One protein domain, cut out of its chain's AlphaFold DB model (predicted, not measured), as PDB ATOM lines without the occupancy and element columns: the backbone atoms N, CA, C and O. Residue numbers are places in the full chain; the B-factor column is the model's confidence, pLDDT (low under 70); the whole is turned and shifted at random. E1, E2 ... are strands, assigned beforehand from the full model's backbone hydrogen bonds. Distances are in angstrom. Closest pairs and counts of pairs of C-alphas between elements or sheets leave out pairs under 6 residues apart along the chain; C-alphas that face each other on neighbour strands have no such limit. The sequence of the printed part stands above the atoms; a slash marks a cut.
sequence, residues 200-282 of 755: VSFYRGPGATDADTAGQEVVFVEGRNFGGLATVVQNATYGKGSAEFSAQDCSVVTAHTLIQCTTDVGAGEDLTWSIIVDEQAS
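What this domain is: This is residues 200 to 282 of the 755 residues of the protein "IPT/TIG domain-containing protein" of Cafeteria roenbergensis (UniProt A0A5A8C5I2). This is a small two-layer sandwich: a strongly twisted sheet of four strands, E1, E2, E5 and E4, with the strand pair E3 and E6 over one of its faces, the strands of the two sheets crossed at 66 degrees. The long link from E1 to E2, residues 205 to 217, and the short link from E5 to E6, residues 263 to 271, extend the sandwich at one end. The printed part has 83 residues with six named strands, E1 to E6 in order along the chain, and no named helix; the larger sheet has the order E1, E2, E5, E4, and both sheets are antiparallel. The class is all strand, though under half of the residues, 37 of 83, are in named elements. The whole is compact, with a radius of gyration of the C-alphas of 11.5 A and spans of 31 by 22 by 19 A.

How they stand to each other: Begin in the larger sheet with the inner strands E2, residues 218 to 224, and E5, residues 258 to 262, where N 219 and O 261 are 2.8 A apart, within hydrogen-bond range. Beside E2 look for edge strand E1, residues 200 to 204; the two form a hairpin, with N 204 and O 220 at 2.9 A. Beside E5 is the other edge strand, E4, residues 248 to 254; these two also form a hairpin, with N 260 and O 251 at 2.9 A. The second sheet pairs E3, residues 233 to 239, with E6, residues 272 to 277, antiparallel at 168 degrees, with N 274 and O 237 at 2.8 A. The two sheets stand face to face as a sandwich, the facing parts 9.2 A centre to centre and their best planes 4 degrees apart. Of E3 and E4 the closest C-alphas are those of Val 233 and Ser 251, 6.2 A apart; of E1 and E6, those of Val 200 and Trp 273, 7.3 A. E2 and E6 are apart, as are E4 and E6.

Where its parts are: Find C-alpha 218 at (-25.036, 8.344, -2.421); from there E2 runs 19.3 A to C-alpha 224. E5 measures 13.5 A, E4 17.6 A and E1 11.7 A, the last starting at C-alpha 200 at (-36.180, 4.059, -13.217). E3 measures 17.9 A, and E6 runs 16.7 A to C-alpha 277 at (-40.306, -2.806, -5.015).

The domain as a whole: The two C-alphas farthest apart are those of Ala 230 and Glu 269, 32.3 A. The printed part has no cut; the link from E1 to E2, 13 residues, is long, and that from E4 to E5 is tight. Look for pLDDT under 70 at residues 241 to 242 and 267 to 270; the mean of the printed part is 85.3.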
ATOM      1  N   VAL A 200     -37.416   3.294 -13.471       86.56
ATOM      2  CA  VAL A 200     -36.180   4.059 -13.217       86.56
ATOM      3  C   VAL A 200     -35.888   4.988 -14.391       86.56
ATOM      4  O   VAL A 200     -35.517   4.533 -15.463       86.56
ATOM      5  N   SER A 201     -36.052   6.295 -14.202       78.88
ATOM      6  CA  SER A 201     -35.947   7.286 -15.282       78.88
ATOM      7  C   SER A 201     -34.585   7.964 -15.391       78.88
ATOM      8  O   SER A 201     -34.113   8.225 -16.495       78.88
ATOM      9  N   PHE A 202     -33.959   8.253 -14.254       81.25
ATOM     10  CA  PHE A 202     -32.697   8.976 -14.180       81.25
ATOM     11  C   PHE A 202     -32.030   8.689 -12.833       81.25
ATOM     12  O   PHE A 202     -32.702   8.297 -11.881       81.25
ATOM     13  N   TYR A 203     -30.720   8.880 -12.724       85.00
ATOM     14  CA  TYR A 203     -30.008   8.795 -11.452       85.00
ATOM     15  C   TYR A 203     -28.970   9.912 -11.351       85.00
ATOM     16  O   TYR A 203     -28.365  10.311 -12.344       85.00
ATOM     17  N   ARG A 204     -28.792  10.452 -10.143       87.69
ATOM     18  CA  ARG A 204     -27.888  11.577  -9.854       87.69
ATOM     19  C   ARG A 204     -27.249  11.451  -8.475       87.69
ATOM     20  O   ARG A 204     -27.680  10.649  -7.658       87.69
ATOM     21  N   GLY A 205     -26.277  12.311  -8.190       86.94
ATOM     22  CA  GLY A 205     -25.536  12.326  -6.925       86.94
ATOM     23  C   GLY A 205     -24.077  11.901  -7.110       86.94
ATOM     24  O   GLY A 205     -23.696  11.563  -8.230       86.94
ATOM     25  N   PRO A 206     -23.260  11.944  -6.043       84.19
ATOM     26  CA  PRO A 206     -21.840  11.596  -6.112       84.19
ATOM     27  C   PRO A 206     -21.583  10.206  -6.711       84.19
ATOM     28  O   PRO A 206     -20.739  10.075  -7.583       84.19
ATOM     29  N   GLY A 207     -22.400   9.204  -6.366       84.69
ATOM     30  CA  GLY A 207     -22.240   7.841  -6.884       84.69
ATOM     31  C   GLY A 207     -22.808   7.602  -8.292       84.69
ATOM     32  O   GLY A 207     -22.801   6.470  -8.771       84.69
ATOM     33  N   ALA A 208     -23.373   8.623  -8.946       83.38
ATOM     34  CA  ALA A 208     -24.016   8.490 -10.258       83.38
ATOM     35  C   ALA A 208     -23.056   8.732 -11.434       83.38
ATOM     36  O   ALA A 208     -23.361   8.352 -12.565       83.38
ATOM     37  N   THR A 209     -21.925   9.403 -11.205       77.31
ATOM     38  CA  THR A 209     -20.923   9.726 -12.230       77.31
ATOM     39  C   THR A 209     -19.551   9.794 -11.572       77.31
ATOM     40  O   THR A 209     -19.419  10.457 -10.553       77.31
ATOM     41  N   ASP A 210     -18.550   9.124 -12.155       76.31
ATOM     42  CA  ASP A 210     -17.176   9.047 -11.627       76.31
ATOM     43  C   ASP A 210     -17.094   8.593 -10.155       76.31
ATOM     44  O   ASP A 210     -16.282   9.103  -9.383       76.31
ATOM     45  N   ALA A 211     -17.946   7.632  -9.780       79.31
ATOM     46  CA  ALA A 211     -18.063   7.162  -8.405       79.31
ATOM     47  C   ALA A 211     -16.751   6.545  -7.877       79.31
ATOM     48  O   ALA A 211     -16.045   5.855  -8.623       79.31
ATOM     49  N   ASP A 212     -16.445   6.736  -6.589       79.12
ATOM     50  CA  ASP A 212     -15.294   6.091  -5.949       79.12
ATOM     51  C   ASP A 212     -15.462   4.569  -6.015       79.12
ATOM     52  O   ASP A 212     -16.468   3.997  -5.589       79.12
ATOM     53  N   THR A 213     -14.439   3.887  -6.522       75.31
ATOM     54  CA  THR A 213     -14.400   2.424  -6.586       75.31
ATOM     55  C   THR A 213     -14.493   1.742  -5.216       75.31
ATOM     56  O   THR A 213     -14.809   0.554  -5.149       75.31
ATOM     57  N   ALA A 214     -14.248   2.473  -4.120       76.94
ATOM     58  CA  ALA A 214     -14.491   2.029  -2.749       76.94
ATOM     59  C   ALA A 214     -15.987   1.990  -2.354       76.94
ATOM     60  O   ALA A 214     -16.308   1.495  -1.270       76.94
ATOM     61  N   GLY A 215     -16.893   2.477  -3.209       82.75
ATOM     62  CA  GLY A 215     -18.338   2.495  -2.977       82.75
ATOM     63  C   GLY A 215     -18.777   3.491  -1.898       82.75
ATOM     64  O   GLY A 215     -18.073   4.445  -1.576       82.75
ATOM     65  N   GLN A 216     -19.955   3.250  -1.313       87.69
ATOM     66  CA  GLN A 216     -20.611   4.048  -0.261       87.69
ATOM     67  C   GLN A 216     -21.036   5.469  -0.658       87.69
ATOM     68  O   GLN A 216     -21.479   6.252   0.186       87.69
ATOM     69  N   GLU A 217     -20.966   5.817  -1.938       89.69
ATOM     70  CA  GLU A 217     -21.426   7.117  -2.403       89.69
ATOM     71  C   GLU A 217     -22.929   7.113  -2.661       89.69
ATOM     72  O   GLU A 217     -23.503   6.152  -3.174       89.69
ATOM     73  N   VAL A 218     -23.583   8.217  -2.300       92.56
ATOM     74  CA  VAL A 218     -25.036   8.344  -2.421       92.56
ATOM     75  C   VAL A 218     -25.447   8.468  -3.887       92.56
ATOM     76  O   VAL A 218     -24.919   9.303  -4.631       92.56
ATOM     77  N   VAL A 219     -26.464   7.694  -4.265       92.31
ATOM     78  CA  VAL A 219     -27.169   7.767  -5.544       92.31
ATOM     79  C   VAL A 219     -28.650   8.006  -5.292       92.31
ATOM     80  O   VAL A 219     -29.317   7.265  -4.573       92.31
ATOM     81  N   PHE A 220     -29.170   9.052  -5.918       92.94
ATOM     82  CA  PHE A 220     -30.591   9.346  -5.996       92.94
ATOM     83  C   PHE A 220     -31.137   8.778  -7.298       92.94
ATOM     84  O   PHE A 220     -30.770   9.253  -8.372       92.94
ATOM     85  N   VAL A 221     -32.017   7.787  -7.202       90.94
ATOM     86  CA  VAL A 221     -32.708   7.183  -8.338       90.94
ATOM     87  C   VAL A 221     -34.078   7.833  -8.491       90.94
ATOM     88  O   VAL A 221     -34.945   7.713  -7.625       90.94
ATOM     89  N   GLU A 222     -34.261   8.546  -9.596       90.69
ATOM     90  CA  GLU A 222     -35.492   9.236  -9.973       90.69
ATOM     91  C   GLU A 222     -36.350   8.368 -10.884       90.69
ATOM     92  O   GLU A 222     -35.866   7.717 -11.816       90.69
ATOM     93  N   GLY A 223     -37.657   8.391 -10.660       87.81
ATOM     94  CA  GLY A 223     -38.561   7.492 -11.353       87.81
ATOM     95  C   GLY A 223     -40.031   7.738 -11.081       87.81
ATOM     96  O   GLY A 223     -40.453   8.830 -10.695       87.81
ATOM     97  N   ARG A 224     -40.827   6.700 -11.327       88.38
ATOM     98  CA  ARG A 224     -42.260   6.656 -11.024       88.38
ATOM     99  C   ARG A 224     -42.608   5.320 -10.382       88.38
ATOM    100  O   ARG A 224     -41.919   4.326 -10.597       88.38
ATOM    101  N   ASN A 225     -43.723   5.297  -9.659       91.25
ATOM    102  CA  ASN A 225     -44.302   4.100  -9.052       91.25
ATOM    103  C   ASN A 225     -43.415   3.393  -8.010       91.25
ATOM    104  O   ASN A 225     -43.521   2.186  -7.831       91.25
ATOM    105  N   PHE A 226     -42.573   4.131  -7.281       92.31
ATOM    106  CA  PHE A 226     -41.761   3.566  -6.189       92.31
ATOM    107  C   PHE A 226     -42.528   3.296  -4.882       92.31
ATOM    108  O   PHE A 226     -41.930   2.831  -3.919       92.31
ATOM    109  N   GLY A 227     -43.835   3.572  -4.845       90.69
ATOM    110  CA  GLY A 227     -44.652   3.456  -3.634       90.69
ATOM    111  C   GLY A 227     -44.442   4.593  -2.629       90.69
ATOM    112  O   GLY A 227     -43.643   5.505  -2.854       90.69
ATOM    113  N   GLY A 228     -45.183   4.556  -1.523       91.19
ATOM    114  CA  GLY A 228     -45.097   5.535  -0.436       91.19
ATOM    115  C   GLY A 228     -43.797   5.481   0.368       91.19
ATOM    116  O   GLY A 228     -42.978   4.583   0.191       91.19
ATOM    117  N   LEU A 229     -43.619   6.413   1.310       89.69
ATOM    118  CA  LEU A 229     -42.394   6.525   2.129       89.69
ATOM    119  C   LEU A 229     -42.092   5.283   2.988       89.69
ATOM    120  O   LEU A 229     -40.940   5.037   3.327       89.69
ATOM    121  N   ALA A 230     -43.115   4.503   3.347       86.19
ATOM    122  CA  ALA A 230     -42.960   3.263   4.111       86.19
ATOM    123  C   ALA A 230     -42.671   2.033   3.228       86.19
ATOM    124  O   ALA A 230     -42.541   0.923   3.745       86.19
ATOM    125  N   THR A 231     -42.599   2.207   1.907       89.25
ATOM    126  CA  THR A 231     -42.385   1.103   0.970       89.25
ATOM    127  C   THR A 231     -40.980   0.540   1.124       89.25
ATOM    128  O   THR A 231     -39.987   1.268   1.079       89.25
ATOM    129  N   VAL A 232     -40.897  -0.780   1.270       87.19
ATOM    130  CA  VAL A 232     -39.624  -1.494   1.362       87.19
ATOM    131  C   VAL A 232     -39.068  -1.722  -0.042       87.19
ATOM    132  O   VAL A 232     -39.671  -2.424  -0.854       87.19
ATOM    133  N   VAL A 233     -37.889  -1.161  -0.313       89.81
ATOM    134  CA  VAL A 233     -37.086  -1.510  -1.489       89.81
ATOM    135  C   VAL A 233     -36.383  -2.829  -1.178       89.81
ATOM    136  O   VAL A 233     -35.470  -2.857  -0.358       89.81
ATOM    137  N   GLN A 234     -36.830  -3.940  -1.769       90.19
ATOM    138  CA  GLN A 234     -36.289  -5.259  -1.411       90.19
ATOM    139  C   GLN A 234     -34.911  -5.515  -2.001       90.19
ATOM    140  O   GLN A 234     -34.120  -6.246  -1.412       90.19
ATOM    141  N   ASN A 235     -34.648  -4.962  -3.181       89.00
ATOM    142  CA  ASN A 235     -33.362  -5.098  -3.839       89.00
ATOM    143  C   ASN A 235     -33.126  -3.923  -4.785       89.00
ATOM    144  O   ASN A 235     -34.054  -3.473  -5.455       89.00
ATOM    145  N   ALA A 236     -31.884  -3.468  -4.886       89.62
ATOM    146  CA  ALA A 236     -31.459  -2.540  -5.920       89.62
ATOM    147  C   ALA A 236     -30.073  -2.953  -6.402       89.62
ATOM    148  O   ALA A 236     -29.129  -3.050  -5.620       89.62
ATOM    149  N   THR A 237     -29.953  -3.205  -7.695       90.06
ATOM    150  CA  THR A 237     -28.707  -3.641  -8.314       90.06
ATOM    151  C   THR A 237     -28.356  -2.752  -9.491       90.06
ATOM    152  O   THR A 237     -29.222  -2.111 -10.089       90.06
ATOM    153  N   TYR A 238     -27.075  -2.703  -9.835       84.50
ATOM    154  CA  TYR A 238     -26.602  -1.970 -11.000       84.50
ATOM    155  C   TYR A 238     -25.456  -2.707 -11.694       84.50
ATOM    156  O   TYR A 238     -24.777  -3.533 -11.094       84.50
ATOM    157  N   GLY A 239     -25.271  -2.488 -12.996       83.12
ATOM    158  CA  GLY A 239     -24.234  -3.171 -13.782       83.12
ATOM    159  C   GLY A 239     -24.481  -3.107 -15.288       83.12
ATOM    160  O   GLY A 239     -25.559  -2.681 -15.709       83.12
ATOM    161  N   LYS A 240     -23.554  -3.606 -16.123       73.00
ATOM    162  CA  LYS A 240     -23.797  -3.714 -17.586       73.00
ATOM    163  C   LYS A 240     -24.932  -4.694 -17.936       73.00
ATOM    164  O   LYS A 240     -25.530  -4.593 -19.003       73.00
ATOM    165  N   GLY A 241     -25.255  -5.609 -17.017       66.44
ATOM    166  CA  GLY A 241     -26.434  -6.486 -17.048       66.44
ATOM    167  C   GLY A 241     -27.464  -6.187 -15.952       66.44
ATOM    168  O   GLY A 241     -28.279  -7.049 -15.639       66.44
ATOM    169  N   SER A 242     -27.412  -5.002 -15.330       64.38
ATOM    170  CA  SER A 242     -28.256  -4.532 -14.214       64.38
ATOM    171  C   SER A 242     -28.174  -5.270 -12.867       64.38
ATOM    172  O   SER A 242     -28.746  -4.776 -11.904       64.38
ATOM    173  N   ALA A 243     -27.436  -6.383 -12.753       72.50
ATOM    174  CA  ALA A 243     -27.354  -7.215 -11.539       72.50
ATOM    175  C   ALA A 243     -25.916  -7.508 -11.046       72.50
ATOM    176  O   ALA A 243     -25.685  -8.506 -10.372       72.50
ATOM    177  N   GLU A 244     -24.933  -6.690 -11.432       80.19
ATOM    178  CA  GLU A 244     -23.506  -6.949 -11.165       80.19
ATOM    179  C   GLU A 244     -23.076  -6.505  -9.759       80.19
ATOM    180  O   GLU A 244     -22.345  -7.218  -9.077       80.19
ATOM    181  N   PHE A 245     -23.587  -5.361  -9.313       83.69
ATOM    182  CA  PHE A 245     -23.337  -4.755  -8.010       83.69
ATOM    183  C   PHE A 245     -24.659  -4.598  -7.257       83.69
ATOM    184  O   PHE A 245     -25.694  -4.339  -7.876       83.69
ATOM    185  N   SER A 246     -24.637  -4.752  -5.932       89.25
ATOM    186  CA  SER A 246     -25.830  -4.650  -5.079       89.25
ATOM    187  C   SER A 246     -25.751  -3.401  -4.214       89.25
ATOM    188  O   SER A 246     -24.953  -3.341  -3.281       89.25
ATOM    189  N   ALA A 247     -26.575  -2.403  -4.522       89.38
ATOM    190  CA  ALA A 247     -26.618  -1.164  -3.762       89.38
ATOM    191  C   ALA A 247     -27.125  -1.410  -2.333       89.38
ATOM    192  O   ALA A 247     -27.918  -2.318  -2.081       89.38
ATOM    193  N   GLN A 248     -26.655  -0.585  -1.402       91.06
ATOM    194  CA  GLN A 248     -26.987  -0.670   0.019       91.06
ATOM    195  C   GLN A 248     -27.870   0.511   0.444       91.06
ATOM    196  O   GLN A 248     -28.025   1.485  -0.296       91.06
ATOM    197  N   ASP A 249     -28.475   0.404   1.629       91.88
ATOM    198  CA  ASP A 249     -29.217   1.481   2.304       91.88
ATOM    199  C   ASP A 249     -30.304   2.168   1.449       91.88
ATOM    200  O   ASP A 249     -30.562   3.369   1.561       91.88
ATOM    201  N   CYS A 250     -30.966   1.390   0.587       93.81
ATOM    202  CA  CYS A 250     -31.997   1.892  -0.312       93.81
ATOM    203  C   CYS A 250     -33.315   2.203   0.406       93.81
ATOM    204  O   CYS A 250     -33.919   1.330   1.029       93.81
ATOM    205  N   SER A 251     -33.816   3.430   0.262       94.50
ATOM    206  CA  SER A 251     -35.112   3.847   0.813       94.50
ATOM    207  C   SER A 251     -35.827   4.865  -0.075       94.50
ATOM    208  O   SER A 251     -35.193   5.670  -0.759       94.50
ATOM    209  N   VAL A 252     -37.164   4.835  -0.073       94.12
ATOM    210  CA  VAL A 252     -37.986   5.849  -0.750       94.12
ATOM    211  C   VAL A 252     -37.930   7.142   0.063       94.12
ATOM    212  O   VAL A 252     -38.430   7.204   1.183       94.12
ATOM    213  N   VAL A 253     -37.333   8.189  -0.504       94.25
ATOM    214  CA  VAL A 253     -37.157   9.497   0.154       94.25
ATOM    215  C   VAL A 253     -38.156  10.551  -0.335       94.25
ATOM    216  O   VAL A 253     -38.458  11.491   0.396       94.25
ATOM    217  N   THR A 254     -38.730  10.359  -1.526       94.62
ATOM    218  CA  THR A 254     -39.919  11.085  -1.995       94.62
ATOM    219  C   THR A 254     -40.915  10.066  -2.521       94.62
ATOM    220  O   THR A 254     -40.591   9.318  -3.449       94.62
ATOM    221  N   ALA A 255     -42.124  10.055  -1.951       91.69
ATOM    222  CA  ALA A 255     -43.174   9.115  -2.331       91.69
ATOM    223  C   ALA A 255     -43.335   9.042  -3.861       91.69
ATOM    224  O   ALA A 255     -43.318  10.054  -4.572       91.69
ATOM    225  N   HIS A 256     -43.440   7.815  -4.355       89.88
ATOM    226  CA  HIS A 256     -43.591   7.401  -5.748       89.88
ATOM    227  C   HIS A 256     -42.443   7.735  -6.704       89.88
ATOM    228  O   HIS A 256     -42.472   7.223  -7.823       89.88
ATOM    229  N   THR A 257     -41.468   8.570  -6.330       92.44
ATOM    230  CA  THR A 257     -40.631   9.267  -7.327       92.44
ATOM    231  C   THR A 257     -39.133   9.304  -7.053       92.44
ATOM    232  O   THR A 257     -38.373   9.432  -8.012       92.44
ATOM    233  N   LEU A 258     -38.680   9.170  -5.802       93.00
ATOM    234  CA  LEU A 258     -37.253   9.254  -5.477       93.00
ATOM    235  C   LEU A 258     -36.838   8.181  -4.472       93.00
ATOM    236  O   LEU A 258     -37.346   8.151  -3.351       93.00
ATOM    237  N   ILE A 259     -35.870   7.354  -4.863       93.88
ATOM    238  CA  ILE A 259     -35.168   6.414  -3.986       93.88
ATOM    239  C   ILE A 259     -33.749   6.934  -3.751       93.88
ATOM    240  O   ILE A 259     -33.097   7.410  -4.678       93.88
ATOM    241  N   GLN A 260     -33.262   6.848  -2.519       95.31
ATOM    242  CA  GLN A 260     -31.863   7.082  -2.175       95.31
ATOM    243  C   GLN A 260     -31.214   5.744  -1.834       95.31
ATOM    244  O   GLN A 260     -31.752   5.030  -0.996       95.31
ATOM    245  N   CYS A 261     -30.073   5.443  -2.450       93.94
ATOM    246  CA  CYS A 261     -29.234   4.270  -2.190       93.94
ATOM    247  C   CYS A 261     -27.767   4.697  -2.014       93.94
ATOM    248  O   CYS A 261     -27.398   5.812  -2.387       93.94
ATOM    249  N   THR A 262     -26.912   3.801  -1.526       93.12
ATOM    250  CA  THR A 262     -25.446   3.938  -1.574       93.12
ATOM    251  C   THR A 262     -24.830   2.875  -2.481       93.12
ATOM    252  O   THR A 262     -25.266   1.721  -2.472       93.12
ATOM    253  N   THR A 263     -23.821   3.245  -3.272       87.56
ATOM    254  CA  THR A 263     -23.083   2.301  -4.126       87.56
ATOM    255  C   THR A 263     -22.318   1.258  -3.304       87.56
ATOM    256  O   THR A 263     -21.963   1.494  -2.149       87.56
ATOM    257  N   ASP A 264     -22.059   0.097  -3.897       86.81
ATOM    258  CA  ASP A 264     -21.136  -0.915  -3.372       86.81
ATOM    259  C   ASP A 264     -19.726  -0.707  -3.953       86.81
ATOM    260  O   ASP A 264     -19.541   0.063  -4.902       86.81
ATOM    261  N   VAL A 265     -18.730  -1.406  -3.406       76.94
ATOM    262  CA  VAL A 265     -17.389  -1.500  -4.001       76.94
ATOM    263  C   VAL A 265     -17.517  -2.038  -5.430       76.94
ATOM    264  O   VAL A 265     -18.058  -3.121  -5.650       76.94
ATOM    265  N   GLY A 266     -16.999  -1.310  -6.421       76.19
ATOM    266  CA  GLY A 266     -17.178  -1.681  -7.826       76.19
ATOM    267  C   GLY A 266     -16.401  -0.807  -8.808       76.19
ATOM    268  O   GLY A 266     -15.762   0.167  -8.430       76.19
ATOM    269  N   ALA A 267     -16.429  -1.174 -10.089       67.75
ATOM    270  CA  ALA A 267     -15.829  -0.401 -11.176       67.75
ATOM    271  C   ALA A 267     -16.554  -0.694 -12.499       67.75
ATOM    272  O   ALA A 267     -17.007  -1.815 -12.719       67.75
ATOM    273  N   GLY A 268     -16.633   0.286 -13.401       66.69
ATOM    274  CA  GLY A 268     -17.227   0.111 -14.727       66.69
ATOM    275  C   GLY A 268     -17.783   1.410 -15.306       66.69
ATOM    276  O   GLY A 268     -17.911   2.409 -14.609       66.69
ATOM    277  N   GLU A 269     -18.116   1.382 -16.594       65.69
ATOM    278  CA  GLU A 269     -18.767   2.474 -17.331       65.69
ATOM    279  C   GLU A 269     -20.146   2.005 -17.831       65.69
ATOM    280  O   GLU A 269     -20.342   0.805 -18.050       65.69
ATOM    281  N   ASP A 270     -21.090   2.932 -18.016       66.69
ATOM    282  CA  ASP A 270     -22.441   2.676 -18.552       66.69
ATOM    283  C   ASP A 270     -23.269   1.622 -17.782       66.69
ATOM    284  O   ASP A 270     -23.954   0.775 -18.361       66.69
ATOM    285  N   LEU A 271     -23.211   1.653 -16.448       73.62
ATOM    286  CA  LEU A 271     -23.957   0.722 -15.597       73.62
ATOM    287  C   LEU A 271     -25.443   1.114 -15.518       73.62
ATOM    288  O   LEU A 271     -25.779   2.270 -15.272       73.62
ATOM    289  N   THR A 272     -26.342   0.143 -15.692       80.56
ATOM    290  CA  THR A 272     -27.804   0.334 -15.624       80.56
ATOM    291  C   THR A 272     -28.343  -0.136 -14.276       80.56
ATOM    292  O   THR A 272     -27.896  -1.169 -13.788       80.56
ATOM    293  N   TRP A 273     -29.316   0.576 -13.701       85.56
ATOM    294  CA  TRP A 273     -29.953   0.246 -12.417       85.56
ATOM    295  C   TRP A 273     -31.238  -0.582 -12.587       85.56
ATOM    296  O   TRP A 273     -32.040  -0.307 -13.478       85.56
ATOM    297  N   SER A 274     -31.458  -1.553 -11.700       87.94
ATOM    298  CA  SER A 274     -32.707  -2.306 -11.536       87.94
ATOM    299  C   SER A 274     -33.121  -2.300 -10.065       87.94
ATOM    300  O   SER A 274     -32.302  -2.556  -9.186       87.94
ATOM    301  N   ILE A 275     -34.385  -1.988  -9.786       88.75
ATOM    302  CA  ILE A 275     -34.940  -1.873  -8.432       88.75
ATOM    303  C   ILE A 275     -36.128  -2.818  -8.294       88.75
ATOM    304  O   ILE A 275     -37.009  -2.820  -9.142       88.75
ATOM    305  N   ILE A 276     -36.198  -3.583  -7.213       88.94
ATOM    306  CA  ILE A 276     -37.347  -4.419  -6.868       88.94
ATOM    307  C   ILE A 276     -38.111  -3.753  -5.719       88.94
ATOM    308  O   ILE A 276     -37.565  -3.571  -4.629       88.94
ATOM    309  N   VAL A 277     -39.370  -3.395  -5.982       86.88
ATOM    310  CA  VAL A 277     -40.306  -2.806  -5.015       86.88
ATOM    311  C   VAL A 277     -41.543  -3.691  -4.918       86.88
ATOM    312  O   VAL A 277     -42.197  -3.959  -5.922       86.88
ATOM    313  N   ASP A 278     -41.865  -4.146  -3.713       83.88
ATOM    314  CA  ASP A 278     -42.931  -5.111  -3.435       83.88
ATOM    315  C   ASP A 278     -42.954  -6.334  -4.386       83.88
ATOM    316  O   ASP A 278     -43.981  -6.718  -4.950       83.88
ATOM    317  N   GLU A 279     -41.764  -6.909  -4.615       81.88
ATOM    318  CA  GLU A 279     -41.483  -8.018  -5.544       81.88
ATOM    319  C   GLU A 279     -41.793  -7.730  -7.023       81.88
ATOM    320  O   GLU A 279     -41.850  -8.647  -7.850       81.88
ATOM    321  N   GLN A 280     -41.976  -6.462  -7.381       85.88
ATOM    322  CA  GLN A 280     -42.032  -6.012  -8.764       85.88
ATOM    323  C   GLN A 280     -40.687  -5.412  -9.160       85.88
ATOM    324  O   GLN A 280     -40.242  -4.424  -8.579       85.88
ATOM    325  N   ALA A 281     -40.038  -6.009 -10.160       86.31
ATOM    326  CA  ALA A 281     -38.819  -5.459 -10.736       86.31
ATOM    327  C   ALA A 281     -39.121  -4.194 -11.548       86.31
ATOM    328  O   ALA A 281     -40.141  -4.105 -12.237       86.31
ATOM    329  N   SER A 282     -38.211  -3.227 -11.489       83.56
ATOM    330  CA  SER A 282     -38.334  -1.985 -12.223       83.56
ATOM    331  C   SER A 282     -38.122  -2.233 -13.695       83.56
ATOM    332  O   SER A 282     -37.150  -2.883 -14.090       83.56
TER     333      SER A 282